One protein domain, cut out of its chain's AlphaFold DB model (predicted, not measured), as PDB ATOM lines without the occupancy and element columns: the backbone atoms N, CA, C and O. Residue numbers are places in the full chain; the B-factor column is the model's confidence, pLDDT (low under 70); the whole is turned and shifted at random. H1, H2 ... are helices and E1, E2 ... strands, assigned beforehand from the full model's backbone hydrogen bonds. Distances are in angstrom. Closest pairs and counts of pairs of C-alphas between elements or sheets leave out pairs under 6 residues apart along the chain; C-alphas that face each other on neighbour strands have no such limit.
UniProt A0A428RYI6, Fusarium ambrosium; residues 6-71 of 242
ATOM      1  N   VAL A   6     -24.442   0.199  -6.256       96.38
ATOM      2  CA  VAL A   6     -23.919  -0.843  -7.153       96.38
ATOM      3  C   VAL A   6     -23.139  -1.871  -6.339       96.38
ATOM      4  O   VAL A   6     -22.565  -1.537  -5.302       96.38
ATOM      5  N   SER A   7     -23.098  -3.124  -6.791       94.19
ATOM      6  CA  SER A   7     -22.202  -4.128  -6.212       94.19
ATOM      7  C   SER A   7     -20.897  -4.165  -6.996       94.19
ATOM      8  O   SER A   7     -20.923  -4.416  -8.196       94.19
ATOM      9  N   VAL A   8     -19.773  -3.941  -6.316       92.69
ATOM     10  CA  VAL A   8     -18.426  -4.090  -6.881       92.69
ATOM     11  C   VAL A   8     -17.934  -5.497  -6.580       92.69
ATOM     12  O   VAL A   8     -17.896  -5.885  -5.408       92.69
ATOM     13  N   ARG A   9     -17.544  -6.242  -7.617       89.38
ATOM     14  CA  ARG A   9     -16.880  -7.543  -7.480       89.38
ATOM     15  C   ARG A   9     -15.367  -7.359  -7.523       89.38
ATOM     16  O   ARG A   9     -14.850  -6.663  -8.393       89.38
ATOM     17  N   VAL A  10     -14.663  -7.993  -6.588       83.50
ATOM     18  CA  VAL A  10     -13.199  -8.066  -6.586       83.50
ATOM     19  C   VAL A  10     -12.728  -9.510  -6.601       83.50
ATOM     20  O   VAL A  10     -13.324 -10.389  -5.968       83.50
ATOM     21  N   ASP A  11     -11.632  -9.724  -7.319       79.06
ATOM     22  CA  ASP A  11     -10.904 -10.980  -7.334       79.06
ATOM     23  C   ASP A  11      -9.963 -11.070  -6.146       79.06
ATOM     24  O   ASP A  11      -9.073 -10.241  -5.970       79.06
ATOM     25  N   LEU A  12     -10.128 -12.111  -5.339       72.88
ATOM     26  CA  LEU A  12      -9.186 -12.434  -4.279       72.88
ATOM     27  C   LEU A  12      -8.253 -13.505  -4.819       72.88
ATOM     28  O   LEU A  12      -8.380 -14.682  -4.477       72.88
ATOM     29  N   ALA A  13      -7.342 -13.086  -5.698       60.00
ATOM     30  CA  ALA A  13      -6.459 -13.974  -6.454       60.00
ATOM     31  C   ALA A  13      -5.704 -14.973  -5.553       60.00
ATOM     32  O   ALA A  13      -5.573 -16.141  -5.900       60.00
ATOM     33  N   ALA A  14      -5.310 -14.557  -4.344       59.47
ATOM     34  CA  ALA A  14      -4.635 -15.421  -3.371       59.47
ATOM     35  C   ALA A  14      -5.528 -16.515  -2.739       59.47
ATOM     36  O   ALA A  14      -5.016 -17.399  -2.057       59.47
ATOM     37  N   LYS A  15      -6.856 -16.449  -2.907       60.91
ATOM     38  CA  LYS A  15      -7.835 -17.346  -2.263       60.91
ATOM     39  C   LYS A  15      -8.778 -18.054  -3.246       60.91
ATOM     40  O   LYS A  15      -9.612 -18.822  -2.791       60.91
ATOM     41  N   GLY A  16      -8.679 -17.803  -4.556       66.12
ATOM     42  CA  GLY A  16      -9.525 -18.458  -5.569       66.12
ATOM     43  C   GLY A  16     -11.028 -18.173  -5.426       66.12
ATOM     44  O   GLY A  16     -11.856 -18.985  -5.835       66.12
ATOM     45  N   HIS A  17     -11.395 -17.046  -4.808       75.62
ATOM     46  CA  HIS A  17     -12.785 -16.668  -4.555       75.62
ATOM     47  C   HIS A  17     -13.047 -15.227  -4.986       75.62
ATOM     48  O   HIS A  17     -12.220 -14.342  -4.770       75.62
ATOM     49  N   HIS A  18     -14.245 -14.973  -5.506       79.12
ATOM     50  CA  HIS A  18     -14.737 -13.618  -5.723       79.12
ATOM     51  C   HIS A  18     -15.485 -13.132  -4.483       79.12
ATOM     52  O   HIS A  18     -16.230 -13.889  -3.855       79.12
ATOM     53  N   GLN A  19     -15.340 -11.852  -4.149       82.88
ATOM     54  CA  GLN A  19     -16.212 -11.199  -3.176       82.88
ATOM     55  C   GLN A  19     -16.848  -9.957  -3.774       82.88
ATOM     56  O   GLN A  19     -16.182  -9.161  -4.430       82.88
ATOM     57  N   SER A  20     -18.135  -9.776  -3.484       86.94
ATOM     58  CA  SER A  20     -18.880  -8.579  -3.861       86.94
ATOM     59  C   SER A  20     -19.256  -7.767  -2.628       86.94
ATOM     60  O   SER A  20     -19.595  -8.329  -1.581       86.94
ATOM     61  N   ARG A  21     -19.197  -6.439  -2.736       88.31
ATOM     62  CA  ARG A  21     -19.730  -5.512  -1.727       88.31
ATOM     63  C   ARG A  21     -20.517  -4.397  -2.392       88.31
ATOM     64  O   ARG A  21     -20.173  -3.950  -3.483       88.31
ATOM     65  N   GLN A  22     -21.572  -3.972  -1.713       91.81
ATOM     66  CA  GLN A  22     -22.431  -2.885  -2.152       91.81
ATOM     67  C   GLN A  22     -21.803  -1.541  -1.780       91.81
ATOM     68  O   GLN A  22     -21.289  -1.364  -0.674       91.81
ATOM     69  N   TYR A  23     -21.863  -0.595  -2.711       93.81
ATOM     70  CA  TYR A  23     -21.437   0.781  -2.516       93.81
ATOM     71  C   TYR A  23     -22.510   1.717  -3.053       93.81
ATOM     72  O   TYR A  23     -22.846   1.676  -4.239       93.81
ATOM     73  N   ALA A  24     -23.028   2.575  -2.177       95.88
ATOM     74  CA  ALA A  24     -23.943   3.632  -2.575       95.88
ATOM     75  C   ALA A  24     -23.295   4.531  -3.636       95.88
ATOM     76  O   ALA A  24     -22.130   4.931  -3.514       95.88
ATOM     77  N   LEU A  25     -24.079   4.878  -4.654       97.31
ATOM     78  CA  LEU A  25     -23.718   5.922  -5.596       97.31
ATOM     79  C   LEU A  25     -23.718   7.251  -4.842       97.31
ATOM     80  O   LEU A  25     -24.692   7.606  -4.184       97.31
ATOM     81  N   SER A  26     -22.606   7.976  -4.908       97.25
ATOM     82  CA  SER A  26     -22.365   9.175  -4.108       97.25
ATOM     83  C   SER A  26     -22.447  10.479  -4.895       97.25
ATOM     84  O   SER A  26     -22.000  11.514  -4.407       97.25
ATOM     85  N   ASP A  27     -23.028  10.449  -6.096       97.81
ATOM     86  CA  ASP A  27     -23.314  11.622  -6.927       97.81
ATOM     87  C   ASP A  27     -24.703  11.539  -7.563       97.81
ATOM     88  O   ASP A  27     -25.308  10.464  -7.599       97.81
ATOM     89  N   ALA A  28     -25.200  12.663  -8.080       97.31
ATOM     90  CA  ALA A  28     -26.412  12.672  -8.893       97.31
ATOM     91  C   ALA A  28     -26.253  11.729 -10.106       97.31
ATOM     92  O   ALA A  28     -25.139  11.600 -10.622       97.31
ATOM     93  N   PRO A  29     -27.330  11.075 -10.583       95.94
ATOM     94  CA  PRO A  29     -27.270  10.219 -11.763       95.94
ATOM     95  C   PRO A  29     -26.701  10.951 -12.984       95.94
ATOM     96  O   PRO A  29     -27.147  12.045 -13.332       95.94
ATOM     97  N   ARG A  30     -25.732  10.322 -13.656       94.12
ATOM     98  CA  ARG A  30     -25.105  10.816 -14.886       94.12
ATOM     99  C   ARG A  30     -25.036   9.703 -15.923       94.12
ATOM    100  O   ARG A  30     -24.968   8.533 -15.564       94.12
ATOM    101  N   GLN A  31     -25.026  10.079 -17.199       91.56
ATOM    102  CA  GLN A  31     -24.924   9.118 -18.304       91.56
ATOM    103  C   GLN A  31     -23.493   8.609 -18.520       91.56
ATOM    104  O   GLN A  31     -23.312   7.514 -19.038       91.56
ATOM    105  N   ASP A  32     -22.484   9.392 -18.130       95.31
ATOM    106  CA  ASP A  32     -21.079   9.131 -18.457       95.31
ATOM    107  C   ASP A  32     -20.312   8.358 -17.378       95.31
ATOM    108  O   ASP A  32     -19.245   7.817 -17.659       95.31
ATOM    109  N   ARG A  33     -20.805   8.331 -16.131       95.44
ATOM    110  CA  ARG A  33     -20.064   7.745 -15.005       95.44
ATOM    111  C   ARG A  33     -20.919   7.452 -13.779       95.44
ATOM    112  O   ARG A  33     -21.910   8.132 -13.512       95.44
ATOM    113  N   TYR A  34     -20.410   6.542 -12.954       97.06
ATOM    114  CA  TYR A  34     -20.786   6.392 -11.550       97.06
ATOM    115  C   TYR A  34     -19.695   6.949 -10.634       97.06
ATOM    116  O   TYR A  34     -18.516   6.964 -10.985       97.06
ATOM    117  N   ARG A  35     -20.083   7.385  -9.434       97.31
ATOM    118  CA  ARG A  35     -19.155   7.729  -8.353       97.31
ATOM    119  C   ARG A  35     -19.554   6.940  -7.117       97.31
ATOM    120  O   ARG A  35     -20.705   7.014  -6.705       97.31
ATOM    121  N   ILE A  36     -18.612   6.201  -6.547       96.00
ATOM    122  CA  ILE A  36     -18.761   5.523  -5.257       96.00
ATOM    123  C   ILE A  36     -17.786   6.141  -4.258       96.00
ATOM    124  O   ILE A  36     -16.795   6.766  -4.641       96.00
ATOM    125  N   THR A  37     -18.058   5.997  -2.964       94.00
ATOM    126  CA  THR A  37     -17.150   6.463  -1.910       94.00
ATOM    127  C   THR A  37     -16.884   5.335  -0.937       94.00
ATOM    128  O   THR A  37     -17.804   4.784  -0.338       94.00
ATOM    129  N   ILE A  38     -15.608   4.988  -0.798       91.31
ATOM    130  CA  ILE A  38     -15.167   3.817  -0.054       91.31
ATOM    131  C   ILE A  38     -14.505   4.295   1.231       91.31
ATOM    132  O   ILE A  38     -13.538   5.053   1.207       91.31
ATOM    133  N   LYS A  39     -15.030   3.842   2.368       88.31
ATOM    134  CA  LYS A  39     -14.371   4.003   3.662       88.31
ATOM    135  C   LYS A  39     -13.507   2.776   3.923       88.31
ATOM    136  O   LYS A  39     -14.008   1.655   3.842       88.31
ATOM    137  N   ARG A  40     -12.246   2.989   4.306       86.94
ATOM    138  CA  ARG A  40     -11.391   1.913   4.815       86.94
ATOM    139  C   ARG A  40     -12.037   1.296   6.054       86.94
ATOM    140  O   ARG A  40     -12.365   2.005   7.010       86.94
ATOM    141  N   ALA A  41     -12.227  -0.014   6.041       78.19
ATOM    142  CA  ALA A  41     -12.679  -0.737   7.217       78.19
ATOM    143  C   ALA A  41     -11.461  -1.131   8.061       78.19
ATOM    144  O   ALA A  41     -10.441  -1.583   7.539       78.19
ATOM    145  N   GLY A  42     -11.558  -0.906   9.373       65.62
ATOM    146  CA  GLY A  42     -10.516  -1.319  10.307       65.62
ATOM    147  C   GLY A  42     -10.466  -2.839  10.407       65.62
ATOM    148  O   GLY A  42     -11.510  -3.485  10.485       65.62
ATOM    149  N   VAL A  43      -9.256  -3.394  10.440       53.78
ATOM    150  CA  VAL A  43      -9.037  -4.796  10.800       53.78
ATOM    151  C   VAL A  43      -9.226  -4.876  12.314       53.78
ATOM    152  O   VAL A  43      -8.444  -4.298  13.063       53.78
ATOM    153  N   LYS A  44     -10.315  -5.493  12.781       47.66
ATOM    154  CA  LYS A  44     -10.397  -5.895  14.187       47.66
ATOM    155  C   LYS A  44      -9.768  -7.274  14.283       47.66
ATOM    156  O   LYS A  44     -10.311  -8.227  13.728       47.66
ATOM    157  N   ASP A  45      -8.624  -7.344  14.949       41.31
ATOM    158  CA  ASP A  45      -7.992  -8.612  15.282       41.31
ATOM    159  C   ASP A  45      -8.986  -9.500  16.047       41.31
ATOM    160  O   ASP A  45      -9.746  -9.019  16.890       41.31
ATOM    161  N   HIS A  46      -8.945 -10.799  15.736       39.81
ATOM    162  CA  HIS A  46      -9.606 -11.922  16.418       39.81
ATOM    163  C   HIS A  46     -10.933 -12.483  15.891       39.81
ATOM    164  O   HIS A  46     -11.393 -13.474  16.454       39.81
ATOM    165  N   GLU A  47     -11.487 -12.031  14.766       42.31
ATOM    166  CA  GLU A  47     -12.522 -12.825  14.087       42.31
ATOM    167  C   GLU A  47     -12.146 -13.118  12.636       42.31
ATOM    168  O   GLU A  47     -11.884 -12.222  11.843       42.31
ATOM    169  N   PHE A  48     -12.202 -14.399  12.258       39.25
ATOM    170  CA  PHE A  48     -12.065 -14.931  10.891       39.25
ATOM    171  C   PHE A  48     -13.094 -14.368   9.878       39.25
ATOM    172  O   PHE A  48     -13.210 -14.846   8.747       39.25
ATOM    173  N   ARG A  49     -13.843 -13.327  10.248       46.56
ATOM    174  CA  ARG A  49     -14.674 -12.520   9.366       46.56
ATOM    175  C   ARG A  49     -13.792 -11.422   8.784       46.56
ATOM    176  O   ARG A  49     -13.519 -10.432   9.447       46.56
ATOM    177  N   ASN A  50     -13.348 -11.612   7.541       51.75
ATOM    178  CA  ASN A  50     -12.594 -10.645   6.728       51.75
ATOM    179  C   ASN A  50     -13.391  -9.332   6.496       51.75
ATOM    180  O   ASN A  50     -13.791  -9.016   5.370       51.75
ATOM    181  N   LEU A  51     -13.673  -8.570   7.555       56.09
ATOM    182  CA  LEU A  51     -14.302  -7.260   7.498       56.09
ATOM    183  C   LEU A  51     -13.305  -6.305   6.841       56.09
ATOM    184  O   LEU A  51     -12.214  -6.077   7.352       56.09
ATOM    185  N   GLY A  52     -13.674  -5.770   5.679       67.25
ATOM    186  CA  GLY A  52     -12.876  -4.755   4.995       67.25
ATOM    187  C   GLY A  52     -11.931  -5.232   3.903       67.25
ATOM    188  O   GLY A  52     -11.265  -4.399   3.303       67.25
ATOM    189  N   LEU A  53     -11.902  -6.526   3.585       76.75
ATOM    190  CA  LEU A  53     -11.038  -7.054   2.526       76.75
ATOM    191  C   LEU A  53     -11.279  -6.359   1.174       76.75
ATOM    192  O   LEU A  53     -10.343  -5.865   0.562       76.75
ATOM    193  N   VAL A  54     -12.546  -6.251   0.756       83.81
ATOM    194  CA  VAL A  54     -12.915  -5.598  -0.511       83.81
ATOM    195  C   VAL A  54     -12.628  -4.098  -0.477       83.81
ATOM    196  O   VAL A  54     -12.039  -3.574  -1.413       83.81
ATOM    197  N   SER A  55     -12.990  -3.395   0.605       86.62
ATOM    198  CA  SER A  55     -12.723  -1.954   0.706       86.62
ATOM    199  C   SER A  55     -11.232  -1.644   0.712       86.62
ATOM    200  O   SER A  55     -10.829  -0.665   0.104       86.62
ATOM    201  N   ASN A  56     -10.428  -2.457   1.396       86.94
ATOM    202  CA  ASN A  56      -8.995  -2.229   1.509       86.94
ATOM    203  C   ASN A  56      -8.314  -2.559   0.180       86.94
ATOM    204  O   ASN A  56      -7.593  -1.712  -0.317       86.94
ATOM    205  N   LEU A  57      -8.664  -3.675  -0.471       87.56
ATOM    206  CA  LEU A  57      -8.181  -4.008  -1.818       87.56
ATOM    207  C   LEU A  57      -8.501  -2.899  -2.829       87.56
ATOM    208  O   LEU A  57      -7.625  -2.461  -3.562       87.56
ATOM    209  N   LEU A  58      -9.738  -2.394  -2.843       89.88
ATOM    210  CA  LEU A  58     -10.113  -1.299  -3.743       89.88
ATOM    211  C   LEU A  58      -9.338  -0.003  -3.470       89.88
ATOM    212  O   LEU A  58      -9.148   0.776  -4.392       89.88
ATOM    213  N   ILE A  59      -8.921   0.251  -2.227       91.31
ATOM    214  CA  ILE A  59      -8.135   1.445  -1.887       91.31
ATOM    215  C   ILE A  59      -6.640   1.229  -2.164       91.31
ATOM    216  O   ILE A  59      -5.967   2.163  -2.585       91.31
ATOM    217  N   ASP A  60      -6.125   0.033  -1.889       89.88
ATOM    218  CA  ASP A  60      -4.692  -0.269  -1.885       89.88
ATOM    219  C   ASP A  60      -4.176  -0.718  -3.257       89.88
ATOM    220  O   ASP A  60      -3.024  -0.449  -3.592       89.88
ATOM    221  N   GLU A  61      -5.010  -1.387  -4.057       89.56
ATOM    222  CA  GLU A  61      -4.572  -2.070  -5.282       89.56
ATOM    223  C   GLU A  61      -5.182  -1.505  -6.569       89.56
ATOM    224  O   GLU A  61      -4.664  -1.790  -7.646       89.56
ATOM    225  N   LYS A  62      -6.268  -0.722  -6.501       91.00
ATOM    226  CA  LYS A  62      -6.908  -0.159  -7.702       91.00
ATOM    227  C   LYS A  62      -6.454   1.267  -7.992       91.00
ATOM    228  O   LYS A  62      -6.452   2.130  -7.119       91.00
ATOM    229  N   SER A  63      -6.135   1.514  -9.257       93.88
ATOM    230  CA  SER A  63      -5.673   2.784  -9.813       93.88
ATOM    231  C   SER A  63      -6.521   3.232 -11.009       93.88
ATOM    232  O   SER A  63      -7.342   2.492 -11.549       93.88
ATOM    233  N   SER A  64      -6.334   4.485 -11.437       94.81
ATOM    234  CA  SER A  64      -6.980   4.999 -12.651       94.81
ATOM    235  C   SER A  64      -6.587   4.165 -13.872       94.81
ATOM    236  O   SER A  64      -5.403   3.921 -14.097       94.81
ATOM    237  N   GLY A  65      -7.579   3.766 -14.668       95.06
ATOM    238  CA  GLY A  65      -7.404   2.878 -15.820       95.06
ATOM    239  C   GLY A  65      -7.682   1.405 -15.515       95.06
ATOM    240  O   GLY A  65      -7.935   0.646 -16.450       95.06
ATOM    241  N   ASP A  66      -7.721   1.010 -14.240       92.88
ATOM    242  CA  ASP A  66      -8.075  -0.357 -13.872       92.88
ATOM    243  C   ASP A  66      -9.554  -0.644 -14.112       92.88
ATOM    244  O   ASP A  66     -10.440   0.187 -13.887       92.88
ATOM    245  N   ILE A  67      -9.822  -1.884 -14.513       91.31
ATOM    246  CA  ILE A  67     -11.177  -2.376 -14.725       91.31
ATOM    247  C   ILE A  67     -11.724  -2.933 -13.406       91.31
ATOM    248  O   ILE A  67     -11.044  -3.661 -12.669       91.31
ATOM    249  N   VAL A  68     -12.980  -2.591 -13.128       90.56
ATOM    250  CA  VAL A  68     -13.787  -3.151 -12.043       90.56
ATOM    251  C   VAL A  68     -15.129  -3.608 -12.595       90.56
ATOM    252  O   VAL A  68     -15.697  -2.976 -13.484       90.56
ATOM    253  N   GLU A  69     -15.644  -4.702 -12.054       92.19
ATOM    254  CA  GLU A  69     -16.949  -5.225 -12.440       92.19
ATOM    255  C   GLU A  69     -18.024  -4.709 -11.488       92.19
ATOM    256  O   GLU A  69     -17.877  -4.774 -10.261       92.19
ATOM    257  N   LEU A  70     -19.111  -4.203 -12.069       94.69
ATOM    258  CA  LEU A  70     -20.228  -3.596 -11.360       94.69
ATOM    259  C   LEU A  70     -21.544  -4.231 -11.801       94.69
ATOM    260  O   LEU A  70     -21.731  -4.551 -12.975       94.69
ATOM    261  N   THR A  71     -22.492  -4.349 -10.877       95.44
ATOM    262  CA  THR A  71     -23.896  -4.573 -11.245       95.44
ATOM    263  C   THR A  71     -24.527  -3.290 -11.788       95.44
ATOM    264  O   THR A  71     -24.018  -2.187 -11.582       95.44
TER     265      THR A  71
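Overview. This is residues 6 to 71 of the 242 residues of a protein of Fusarium ambrosium (UniProt A0A428RYI6). This domain has little regular structure: an antiparallel hairpin, E1 and E2, with short helix H1 packed on it, and a long loop, residues 25 to 52, reaching both ends of the longest axis. Residues 28 to 33 and 61 to 67 stick out. The printed part has 66 residues, 23 of them in named elements, in the order E1, E2, H1; the class is mixed. It is only just loose, close to compact, with a radius of gyration of the C-alphas of 13.0 A, and spans 42 by 22 by 19 A.

Arrangement. Look at E1, residues 6 to 12, and E2, residues 17 to 24: N 8 and O 21 are 2.9 A apart, within hydrogen-bond range, and the directions differ by 152 degrees. Residues 69 to 70 pair antiparallel with residues 8 to 9. In H1, residues 53 to 60, every O i to N i+4 pair is within range; its closest C-alphas to E1 are Val 54 and Val 10, 6.6 A.

Along the chain. Find C-alpha 6 at (-23.919, -0.843, -7.153); E1 runs 19.0 A, E2 23.2 A, and H1 10.3 A to C-alpha 60 at (-4.692, -0.269, -1.885).

Size, cuts and confidence. The C-alphas farthest apart, Gln 31 and His 46, are 43.4 A apart. The printed part has no cut; the link from E2 to H1 is long. Residues 13 to 16 and 42 to 52 have pLDDT under 70.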